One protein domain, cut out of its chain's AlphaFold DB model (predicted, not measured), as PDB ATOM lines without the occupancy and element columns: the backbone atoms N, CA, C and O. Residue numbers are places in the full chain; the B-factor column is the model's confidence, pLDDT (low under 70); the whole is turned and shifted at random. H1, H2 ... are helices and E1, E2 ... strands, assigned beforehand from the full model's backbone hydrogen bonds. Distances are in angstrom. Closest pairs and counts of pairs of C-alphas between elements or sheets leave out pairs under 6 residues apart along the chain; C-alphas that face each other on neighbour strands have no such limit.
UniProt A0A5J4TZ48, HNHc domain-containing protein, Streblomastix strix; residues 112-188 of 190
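AT A GLANCE: This is residues 112 to 188 of the 190 residues of the protein "HNHc domain-containing protein" of Streblomastix strix (UniProt A0A5J4TZ48). Two small three-stranded antiparallel sheets, E1 E2 E3 and E4 E5 E6, are joined where E3 runs on into E4. A long stretch with no named element, residues 112 to 136, wraps round the first sheet, pairing briefly with E3 at one edge and E1 at the other, and the short helix H1 follows E6 at the end of the second sheet. The printed part has 77 residues, with six named strands and then one named helix along the chain, in the order E1 E2 E3 E4 E5 E6 H1; the class is mixed, helices and strands, and under half of the residues are in named elements. The whole is compact, with a radius of gyration of the C-alphas of 12.0 A and a rounded outline of 31 by 27 by 26 A.

HOW THE PARTS SIT: E4, residues 157 to 159, E5, residues 164 to 169, and E6, residues 175 to 179, form a meander, each strand the antiparallel neighbour of the one before. In the hairpin of E5 and E6, N 168 and O 176 are 3.0 A apart, within hydrogen-bond range. In the hairpin of E4 and E5, N 158 and O 165 are 2.8 A apart, also within range. H1, residues 180 to 186, is on this sheet but only grazes it, with its residues 180 to 183; the closest C-alphas of E5 and H1, those of Tyr 164 and Val 180, are 5.4 A apart. Every O i to N i+4 pair of H1 is within hydrogen-bond range. E1, residues 137 to 140, E2, residues 143 to 147, and E3, residues 152 to 154, form the other meander, with E1 and E3 as edge strands. In the hairpin of E1 and E2, N 145 and O 138 are 2.8 A apart; in that of E2 and E3, N 146 and O 153 are 2.8 A apart. E3 runs on into E4 across a break of 2 residues, at 13 degrees. The closest C-alphas of E2 and E5, those of Phe 144 and Val 166, are 7.5 A apart. E1 and H1 are apart. Outside the named strands, residues 115 to 116 pair antiparallel with residues 152 to 153 of E3, and residues 124 to 125 with residues 138 to 139 of E1.

IN THESE COORDINATES: E5 is 16.8 A long from first to last C-alpha, E6 13.5 A, E2 13.0 A, E1 10.1 A, H1 9.9 A, and E3 and E4 6.5 A each. E1 begins at C-alpha 137, (407.825, 424.968, 301.702). E5 begins at C-alpha 164, (407.900, 418.909, 286.078). H1 ends at C-alpha 186, (409.615, 433.641, 288.394).

THE WHOLE: The two C-alphas farthest apart, those of Val 150 and Trp 162, are 33.9 A apart. The printed part has no cut, and the links between successive named elements are tight. The mean pLDDT of the printed part is 95.3, and no printed residue is under 70.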
ATOM      1  N   GLN A 112     410.593 406.145 298.605       94.00
ATOM      2  CA  GLN A 112     411.334 406.486 299.820       94.00
ATOM      3  C   GLN A 112     411.505 408.001 299.904       94.00
ATOM      4  O   GLN A 112     411.753 408.660 298.895       94.00
ATOM      5  N   TYR A 113     411.349 408.546 301.104       94.81
ATOM      6  CA  TYR A 113     411.524 409.965 301.355       94.81
ATOM      7  C   TYR A 113     412.939 410.263 301.833       94.81
ATOM      8  O   TYR A 113     413.477 409.572 302.696       94.81
ATOM      9  N   GLU A 114     413.500 411.330 301.279       96.50
ATOM     10  CA  GLU A 114     414.777 411.908 301.678       96.50
ATOM     11  C   GLU A 114     414.530 413.061 302.654       96.50
ATOM     12  O   GLU A 114     413.546 413.799 302.517       96.50
ATOM     13  N   TYR A 115     415.410 413.185 303.645       97.38
ATOM     14  CA  TYR A 115     415.330 414.183 304.701       97.38
ATOM     15  C   TYR A 115     416.687 414.837 304.928       97.38
ATOM     16  O   TYR A 115     417.706 414.148 304.870       97.38
ATOM     17  N   VAL A 116     416.672 416.126 305.257       97.81
ATOM     18  CA  VAL A 116     417.837 416.875 305.741       97.81
ATOM     19  C   VAL A 116     417.466 417.672 306.991       97.81
ATOM     20  O   VAL A 116     416.305 418.058 307.169       97.81
ATOM     21  N   ASP A 117     418.441 417.876 307.875       97.50
ATOM     22  CA  ASP A 117     418.273 418.675 309.096       97.50
ATOM     23  C   ASP A 117     418.252 420.173 308.796       97.50
ATOM     24  O   ASP A 117     417.489 420.918 309.407       97.50
ATOM     25  N   GLU A 118     419.035 420.597 307.807       97.75
ATOM     26  CA  GLU A 118     419.249 421.995 307.451       97.75
ATOM     27  C   GLU A 118     419.263 422.147 305.924       97.75
ATOM     28  O   GLU A 118     419.605 421.211 305.195       97.75
ATOM     29  N   LEU A 119     418.860 423.325 305.451       98.19
ATOM     30  CA  LEU A 119     418.989 423.748 304.056       98.19
ATOM     31  C   LEU A 119     420.142 424.751 303.939       98.19
ATOM     32  O   LEU A 119     420.644 425.231 304.954       98.19
ATOM     33  N   SER A 120     420.562 425.066 302.713       97.44
ATOM     34  CA  SER A 120     421.571 426.109 302.504       97.44
ATOM     35  C   SER A 120     421.082 427.496 302.956       97.44
ATOM     36  O   SER A 120     419.878 427.755 303.002       97.44
ATOM     37  N   ASP A 121     422.016 428.410 303.236       96.75
ATOM     38  CA  ASP A 121     421.700 429.810 303.572       96.75
ATOM     39  C   ASP A 121     420.964 430.544 302.432       96.75
ATOM     40  O   ASP A 121     420.252 431.518 302.674       96.75
ATOM     41  N   ASP A 122     421.107 430.054 301.196       95.69
ATOM     42  CA  ASP A 122     420.467 430.593 299.994       95.69
ATOM     43  C   ASP A 122     419.096 429.943 299.709       95.69
ATOM     44  O   ASP A 122     418.487 430.192 298.662       95.69
ATOM     45  N   ALA A 123     418.593 429.090 300.609       97.81
ATOM     46  CA  ALA A 123     417.300 428.442 300.446       97.81
ATOM     47  C   ALA A 123     416.169 429.475 300.342       97.81
ATOM     48  O   ALA A 123     416.014 430.373 301.170       97.81
ATOM     49  N   ILE A 124     415.324 429.309 299.328       98.00
ATOM     50  CA  ILE A 124     414.199 430.204 299.076       98.00
ATOM     51  C   ILE A 124     412.969 429.644 299.779       98.00
ATOM     52  O   ILE A 124     412.478 428.571 299.420       98.00
ATOM     53  N   GLU A 125     412.430 430.383 300.743       98.00
ATOM     54  CA  GLU A 125     411.104 430.092 301.279       98.00
ATOM     55  C   GLU A 125     410.030 430.388 300.226       98.00
ATOM     56  O   GLU A 125     409.963 431.472 299.646       98.00
ATOM     57  N   ILE A 126     409.176 429.401 299.972       97.88
ATOM     58  CA  ILE A 126     408.069 429.510 299.031       97.88
ATOM     59  C   ILE A 126     406.831 429.896 299.832       97.88
ATOM     60  O   ILE A 126     406.119 429.028 300.332       97.88
ATOM     61  N   THR A 127     406.563 431.194 299.938       97.38
ATOM     62  CA  THR A 127     405.395 431.723 300.663       97.38
ATOM     63  C   THR A 127     404.127 431.750 299.818       97.38
ATOM     64  O   THR A 127     403.016 431.727 300.350       97.38
ATOM     65  N   ASP A 128     404.265 431.786 298.492       96.50
ATOM     66  CA  ASP A 128     403.145 431.855 297.560       96.50
ATOM     67  C   ASP A 128     403.510 431.389 296.140       96.50
ATOM     68  O   ASP A 128     404.675 431.253 295.757       96.50
ATOM     69  N   TYR A 129     402.473 431.085 295.354       95.75
ATOM     70  CA  TYR A 129     402.582 430.785 293.928       95.75
ATOM     71  C   TYR A 129     401.238 431.019 293.231       95.75
ATOM     72  O   TYR A 129     400.314 430.206 293.334       95.75
ATOM     73  N   GLY A 130     401.126 432.117 292.480       93.19
ATOM     74  CA  GLY A 130     399.841 432.546 291.923       93.19
ATOM     75  C   GLY A 130     398.901 432.998 293.043       93.19
ATOM     76  O   GLY A 130     399.287 433.820 293.860       93.19
ATOM     77  N   ASP A 131     397.693 432.437 293.108       95.31
ATOM     78  CA  ASP A 131     396.696 432.793 294.135       95.31
ATOM     79  C   ASP A 131     396.816 431.962 295.430       95.31
ATOM     80  O   ASP A 131     395.973 432.062 296.323       95.31
ATOM     81  N   TYR A 132     397.823 431.091 295.520       97.12
ATOM     82  CA  TYR A 132     398.007 430.159 296.634       97.12
ATOM     83  C   TYR A 132     399.074 430.664 297.597       97.12
ATOM     84  O   TYR A 132     400.115 431.138 297.151       97.12
ATOM     85  N   LYS A 133     398.829 430.497 298.899       97.69
ATOM     86  CA  LYS A 133     399.768 430.817 299.980       97.69
ATOM     87  C   LYS A 133     400.210 429.551 300.696       97.69
ATOM     88  O   LYS A 133     399.397 428.652 300.911       97.69
ATOM     89  N   PHE A 134     401.467 429.496 301.091       97.50
ATOM     90  CA  PHE A 134     402.101 428.307 301.634       97.50
ATOM     91  C   PHE A 134     402.873 428.628 302.907       97.50
ATOM     92  O   PHE A 134     403.312 429.752 303.120       97.50
ATOM     93  N   GLU A 135     403.061 427.593 303.716       96.62
ATOM     94  CA  GLU A 135     403.953 427.590 304.869       96.62
ATOM     95  C   GLU A 135     404.802 426.323 304.814       96.62
ATOM     96  O   GLU A 135     404.325 425.271 304.369       96.62
ATOM     97  N   PHE A 136     406.038 426.411 305.306       97.94
ATOM     98  CA  PHE A 136     406.965 425.281 305.439       97.94
ATOM     99  C   PHE A 136     407.469 424.687 304.118       97.94
ATOM    100  O   PHE A 136     407.989 423.570 304.116       97.94
ATOM    101  N   TYR A 137     407.316 425.395 303.001       98.31
ATOM    102  CA  TYR A 137     407.825 424.968 301.702       98.31
ATOM    103  C   TYR A 137     409.052 425.778 301.320       98.31
ATOM    104  O   TYR A 137     409.052 426.998 301.432       98.31
ATOM    105  N   TYR A 138     410.076 425.093 300.827       98.50
ATOM    106  CA  TYR A 138     411.349 425.706 300.472       98.50
ATOM    107  C   TYR A 138     411.838 425.167 299.134       98.50
ATOM    108  O   TYR A 138     411.489 424.055 298.728       98.50
ATOM    109  N   TYR A 139     412.657 425.952 298.454       98.12
ATOM    110  CA  TYR A 139     413.423 425.532 297.296       98.12
ATOM    111  C   TYR A 139     414.908 425.710 297.597       98.12
ATOM    112  O   TYR A 139     415.337 426.800 297.963       98.12
ATOM    113  N   ASP A 140     415.679 424.640 297.439       97.94
ATOM    114  CA  ASP A 140     417.120 424.644 297.682       97.94
ATOM    115  C   ASP A 140     417.799 423.603 296.790       97.94
ATOM    116  O   ASP A 140     417.263 422.510 296.590       97.94
ATOM    117  N   ASN A 141     418.973 423.936 296.244       94.44
ATOM    118  CA  ASN A 141     419.806 423.023 295.454       94.44
ATOM    119  C   ASN A 141     419.052 422.250 294.347       94.44
ATOM    120  O   ASN A 141     419.261 421.059 294.143       94.44
ATOM    121  N   ASN A 142     418.188 422.939 293.591       94.25
ATOM    122  CA  ASN A 142     417.318 422.364 292.551       94.25
ATOM    123  C   ASN A 142     416.170 421.460 293.016       94.25
ATOM    124  O   ASN A 142     415.429 420.958 292.166       94.25
ATOM    125  N   ASP A 143     415.951 421.349 294.317       96.75
ATOM    126  CA  ASP A 143     414.920 420.518 294.909       96.75
ATOM    127  C   ASP A 143     413.904 421.339 295.701       96.75
ATOM    128  O   ASP A 143     414.155 422.458 296.141       96.75
ATOM    129  N   PHE A 144     412.715 420.764 295.866       97.94
ATOM    130  CA  PHE A 144     411.655 421.339 296.685       97.94
ATOM    131  C   PHE A 144     411.571 420.571 297.995       97.94
ATOM    132  O   PHE A 144     411.565 419.340 297.997       97.94
ATOM    133  N   TRP A 145     411.436 421.291 299.095       98.44
ATOM    134  CA  TRP A 145     411.474 420.750 300.444       98.44
ATOM    135  C   TRP A 145     410.222 421.153 301.214       98.44
ATOM    136  O   TRP A 145     409.647 422.216 300.987       98.44
ATOM    137  N   PHE A 146     409.781 420.282 302.117       98.06
ATOM    138  CA  PHE A 146     408.699 420.546 303.059       98.06
ATOM    139  C   PHE A 146     409.181 420.285 304.482       98.06
ATOM    140  O   PHE A 146     409.523 419.147 304.811       98.06
ATOM    141  N   TYR A 147     409.171 421.308 305.332       98.06
ATOM    142  CA  TYR A 147     409.494 421.156 306.743       98.06
ATOM    143  C   TYR A 147     408.309 420.542 307.497       98.06
ATOM    144  O   TYR A 147     407.212 421.093 307.545       98.06
ATOM    145  N   ASN A 148     408.510 419.365 308.087       95.81
ATOM    146  CA  ASN A 148     407.434 418.619 308.749       95.81
ATOM    147  C   ASN A 148     407.342 418.866 310.267       95.81
ATOM    148  O   ASN A 148     406.657 418.112 310.965       95.81
ATOM    149  N   GLY A 149     408.045 419.880 310.782       94.69
ATOM    150  CA  GLY A 149     408.192 420.123 312.220       94.69
ATOM    151  C   GLY A 149     409.272 419.268 312.894       94.69
ATOM    152  O   GLY A 149     409.273 419.164 314.116       94.69
ATOM    153  N   VAL A 150     410.116 418.581 312.119       95.06
ATOM    154  CA  VAL A 150     411.316 417.858 312.586       95.06
ATOM    155  C   VAL A 150     412.462 418.141 311.629       95.06
ATOM    156  O   VAL A 150     413.483 418.671 312.037       95.06
ATOM    157  N   GLN A 151     412.262 417.813 310.353       97.56
ATOM    158  CA  GLN A 151     413.263 417.896 309.292       97.56
ATOM    159  C   GLN A 151     412.621 418.346 307.981       97.56
ATOM    160  O   GLN A 151     411.395 418.302 307.805       97.56
ATOM    161  N   TYR A 152     413.465 418.738 307.034       98.25
ATOM    162  CA  TYR A 152     413.062 419.066 305.676       98.25
ATOM    163  C   TYR A 152     412.951 417.787 304.862       98.25
ATOM    164  O   TYR A 152     413.939 417.104 304.611       98.25
ATOM    165  N   ARG A 153     411.734 417.451 304.441       97.50
ATOM    166  CA  ARG A 153     411.472 416.317 303.558       97.50
ATOM    167  C   ARG A 153     411.506 416.760 302.107       97.50
ATOM    168  O   ARG A 153     410.724 417.632 301.721       97.50
ATOM    169  N   LYS A 154     412.296 416.082 301.284       97.25
ATOM    170  CA  LYS A 154     412.303 416.297 299.839       97.25
ATOM    171  C   LYS A 154     410.944 415.968 299.228       97.25
ATOM    172  O   LYS A 154     410.347 414.918 299.496       97.25
ATOM    173  N   LEU A 155     410.441 416.863 298.395       95.81
ATOM    174  CA  LEU A 155     409.198 416.687 297.665       95.81
ATOM    175  C   LEU A 155     409.459 416.029 296.318       95.81
ATOM    176  O   LEU A 155     410.389 416.356 295.590       95.81
ATOM    177  N   HIS A 156     408.578 415.099 295.968       92.00
ATOM    178  CA  HIS A 156     408.681 414.370 294.717       92.00
ATOM    179  C   HIS A 156     408.296 415.263 293.529       92.00
ATOM    180  O   HIS A 156     407.144 415.699 293.417       92.00
ATOM    181  N   MET A 157     409.240 415.471 292.610       92.06
ATOM    182  CA  MET A 157     408.979 416.084 291.309       92.06
ATOM    183  C   MET A 157     408.310 415.071 290.379       92.06
ATOM    184  O   MET A 157     408.859 414.021 290.065       92.06
ATOM    185  N   ILE A 158     407.089 415.377 289.956       91.12
ATOM    186  CA  ILE A 158     406.299 414.551 289.047       91.12
ATOM    187  C   ILE A 158     406.558 415.020 287.618       91.12
ATOM    188  O   ILE A 158     406.292 416.179 287.297       91.12
ATOM    189  N   ASP A 159     407.025 414.103 286.775       91.00
ATOM    190  CA  ASP A 159     407.163 414.294 285.332       91.00
ATOM    191  C   ASP A 159     405.863 413.893 284.617       91.00
ATOM    192  O   ASP A 159     405.315 412.816 284.865       91.00
ATOM    193  N   ASN A 160     405.351 414.755 283.739       86.19
ATOM    194  CA  ASN A 160     404.213 414.449 282.865       86.19
ATOM    195  C   ASN A 160     404.585 414.417 281.370       86.19
ATOM    196  O   ASN A 160     403.697 414.465 280.520       86.19
ATOM    197  N   GLY A 161     405.881 414.371 281.049       83.06
ATOM    198  CA  GLY A 161     406.441 414.363 279.698       83.06
ATOM    199  C   GLY A 161     406.674 415.752 279.098       83.06
ATOM    200  O   GLY A 161     407.491 415.892 278.193       83.06
ATOM    201  N   TRP A 162     405.995 416.786 279.602       77.81
ATOM    202  CA  TRP A 162     406.090 418.162 279.089       77.81
ATOM    203  C   TRP A 162     406.616 419.154 280.129       77.81
ATOM    204  O   TRP A 162     407.101 420.234 279.791       77.81
ATOM    205  N   SER A 163     406.483 418.815 281.409       86.25
ATOM    206  CA  SER A 163     406.815 419.690 282.527       86.25
ATOM    207  C   SER A 163     406.950 418.902 283.826       86.25
ATOM    208  O   SER A 163     406.235 417.928 284.063       86.25
ATOM    209  N   TYR A 164     407.826 419.385 284.703       94.06
ATOM    210  CA  TYR A 164     407.900 418.909 286.078       94.06
ATOM    211  C   TYR A 164     406.964 419.718 286.969       94.06
ATOM    212  O   TYR A 164     406.871 420.948 286.856       94.06
ATOM    213  N   HIS A 165     406.298 419.031 287.892       95.25
ATOM    214  CA  HIS A 165     405.460 419.652 288.909       95.25
ATOM    215  C   HIS A 165     405.729 419.076 290.292       95.25
ATOM    216  O   HIS A 165     405.960 417.880 290.437       95.25
ATOM    217  N   VAL A 166     405.572 419.905 291.317       96.00
ATOM    218  CA  VAL A 166     405.575 419.467 292.714       96.00
ATOM    219  C   VAL A 166     404.187 419.658 293.300       96.00
ATOM    220  O   VAL A 166     403.583 420.718 293.151       96.00
ATOM    221  N   LYS A 167     403.656 418.611 293.935       95.31
ATOM    222  CA  LYS A 167     402.364 418.661 294.625       95.31
ATOM    223  C   LYS A 167     402.559 419.276 296.010       95.31
ATOM    224  O   LYS A 167     403.361 418.769 296.790       95.31
ATOM    225  N   VAL A 168     401.790 420.314 296.313       96.25
ATOM    226  CA  VAL A 168     401.853 421.060 297.578       96.25
ATOM    227  C   VAL A 168     400.444 421.284 298.126       96.25
ATOM    228  O   VAL A 168     399.462 421.138 297.392       96.25
ATOM    229  N   THR A 169     400.339 421.609 299.408       96.19
ATOM    230  CA  THR A 169     399.080 421.956 300.071       96.19
ATOM    231  C   THR A 169     399.195 423.383 300.581       96.19
ATOM    232  O   THR A 169     400.183 423.714 301.228       96.19
ATOM    233  N   ASP A 170     398.221 424.224 300.249       96.44
ATOM    234  CA  ASP A 170     398.180 425.611 300.708       96.44
ATOM    235  C   ASP A 170     397.737 425.715 302.183       96.44
ATOM    236  O   ASP A 170     397.333 424.727 302.801       96.44
ATOM    237  N   ILE A 171     397.802 426.919 302.751       96.38
ATOM    238  CA  ILE A 171     397.395 427.187 304.144       96.38
ATOM    239  C   ILE A 171     395.898 426.952 304.427       96.38
ATOM    240  O   ILE A 171     395.489 426.935 305.582       96.38
ATOM    241  N   ASN A 172     395.072 426.775 303.392       95.62
ATOM    242  CA  ASN A 172     393.640 426.476 303.494       95.62
ATOM    243  C   ASN A 172     393.351 424.986 303.222       95.62
ATOM    244  O   ASN A 172     392.235 424.631 302.834       95.62
ATOM    245  N   ASP A 173     394.363 424.122 303.354       92.94
ATOM    246  CA  ASP A 173     394.312 422.684 303.071       92.94
ATOM    247  C   ASP A 173     393.959 422.321 301.613       92.94
ATOM    248  O   ASP A 173     393.641 421.166 301.292       92.94
ATOM    249  N   LYS A 174     394.065 423.269 300.674       95.75
ATOM    250  CA  LYS A 174     393.828 423.013 299.254       95.75
ATOM    251  C   LYS A 174     395.088 422.464 298.603       95.75
ATOM    252  O   LYS A 174     396.141 423.095 298.530       95.75
ATOM    253  N   ILE A 175     394.952 421.268 298.046       95.00
ATOM    254  CA  ILE A 175     396.000 420.628 297.256       95.00
ATOM    255  C   ILE A 175     396.141 421.344 295.908       95.00
ATOM    256  O   ILE A 175     395.182 421.453 295.144       95.00
ATOM    257  N   THR A 176     397.363 421.748 295.577       95.31
ATOM    258  CA  THR A 176     397.720 422.388 294.307       95.31
ATOM    259  C   THR A 176     399.075 421.880 293.795       95.31
ATOM    260  O   THR A 176     399.620 420.887 294.294       95.31
ATOM    261  N   LYS A 177     399.592 422.487 292.723       95.56
ATOM    262  CA  LYS A 177     400.862 422.119 292.095       95.56
ATOM    263  C   LYS A 177     401.684 423.356 291.755       95.56
ATOM    264  O   LYS A 177     401.164 424.289 291.147       95.56
ATOM    265  N   ILE A 178     402.979 423.300 292.038       96.25
ATOM    266  CA  ILE A 178     403.966 424.259 291.539       96.25
ATOM    267  C   ILE A 178     404.557 423.681 290.252       96.25
ATOM    268  O   ILE A 178     405.060 422.559 290.254       96.25
ATOM    269  N   ALA A 179     404.471 424.410 289.136       95.38
ATOM    270  CA  ALA A 179     405.153 424.020 287.903       95.38
ATOM    271  C   ALA A 179     406.611 424.486 287.957       95.38
ATOM    272  O   ALA A 179     406.865 425.691 288.005       95.38
ATOM    273  N   VAL A 180     407.554 423.542 287.920       95.06
ATOM    274  CA  VAL A 180     408.977 423.778 288.214       95.06
ATOM    275  C   VAL A 180     409.580 424.822 287.275       95.06
ATOM    276  O   VAL A 180     410.164 425.792 287.738       95.06
ATOM    277  N   ASN A 181     409.366 424.701 285.962       92.94
ATOM    278  CA  ASN A 181     409.923 425.657 284.994       92.94
ATOM    279  C   ASN A 181     409.335 427.068 285.144       92.94
ATOM    280  O   ASN A 181     410.031 428.053 284.922       92.94
ATOM    281  N   LYS A 182     408.053 427.179 285.515       94.50
ATOM    282  CA  LYS A 182     407.414 428.481 285.752       94.50
ATOM    283  C   LYS A 182     407.898 429.099 287.064       94.50
ATOM    284  O   LYS A 182     408.097 430.302 287.104       94.50
ATOM    285  N   PHE A 183     408.095 428.284 288.098       95.50
ATOM    286  CA  PHE A 183     408.702 428.714 289.354       95.50
ATOM    287  C   PHE A 183     410.124 429.228 289.115       95.50
ATOM    288  O   PHE A 183     410.402 430.381 289.403       95.50
ATOM    289  N   LYS A 184     410.986 428.438 288.466       94.31
ATOM    290  CA  LYS A 184     412.372 428.838 288.192       94.31
ATOM    291  C   LYS A 184     412.481 430.157 287.425       94.31
ATOM    292  O   LYS A 184     413.294 430.987 287.788       94.31
ATOM    293  N   LYS A 185     411.617 430.386 286.430       94.69
ATOM    294  CA  LYS A 185     411.545 431.670 285.711       94.69
ATOM    295  C   LYS A 185     411.057 432.839 286.568       94.69
ATOM    296  O   LYS A 185     411.455 433.961 286.316       94.69
ATOM    297  N   LEU A 186     410.149 432.596 287.514       94.19
ATOM    298  CA  LEU A 186     409.615 433.641 288.394       94.19
ATOM    299  C   LEU A 186     410.664 434.129 289.404       94.19
ATOM    300  O   LEU A 186     410.604 435.275 289.825       94.19
ATOM    301  N   TYR A 187     411.593 433.249 289.774       92.44
ATOM    302  CA  TYR A 187     412.664 433.505 290.736       92.44
ATOM    303  C   TYR A 187     414.042 433.679 290.059       92.44
ATOM    304  O   TYR A 187     415.060 433.561 290.730       92.44
ATOM    305  N   ASP A 188     414.082 433.917 288.740       92.56
ATOM    306  CA  ASP A 188     415.308 434.142 287.948       92.56
ATOM    307  C   ASP A 188     416.399 433.054 288.107       92.56
ATOM    308  O   ASP A 188     417.599 433.323 288.104       92.56
TER     309      ASP A 188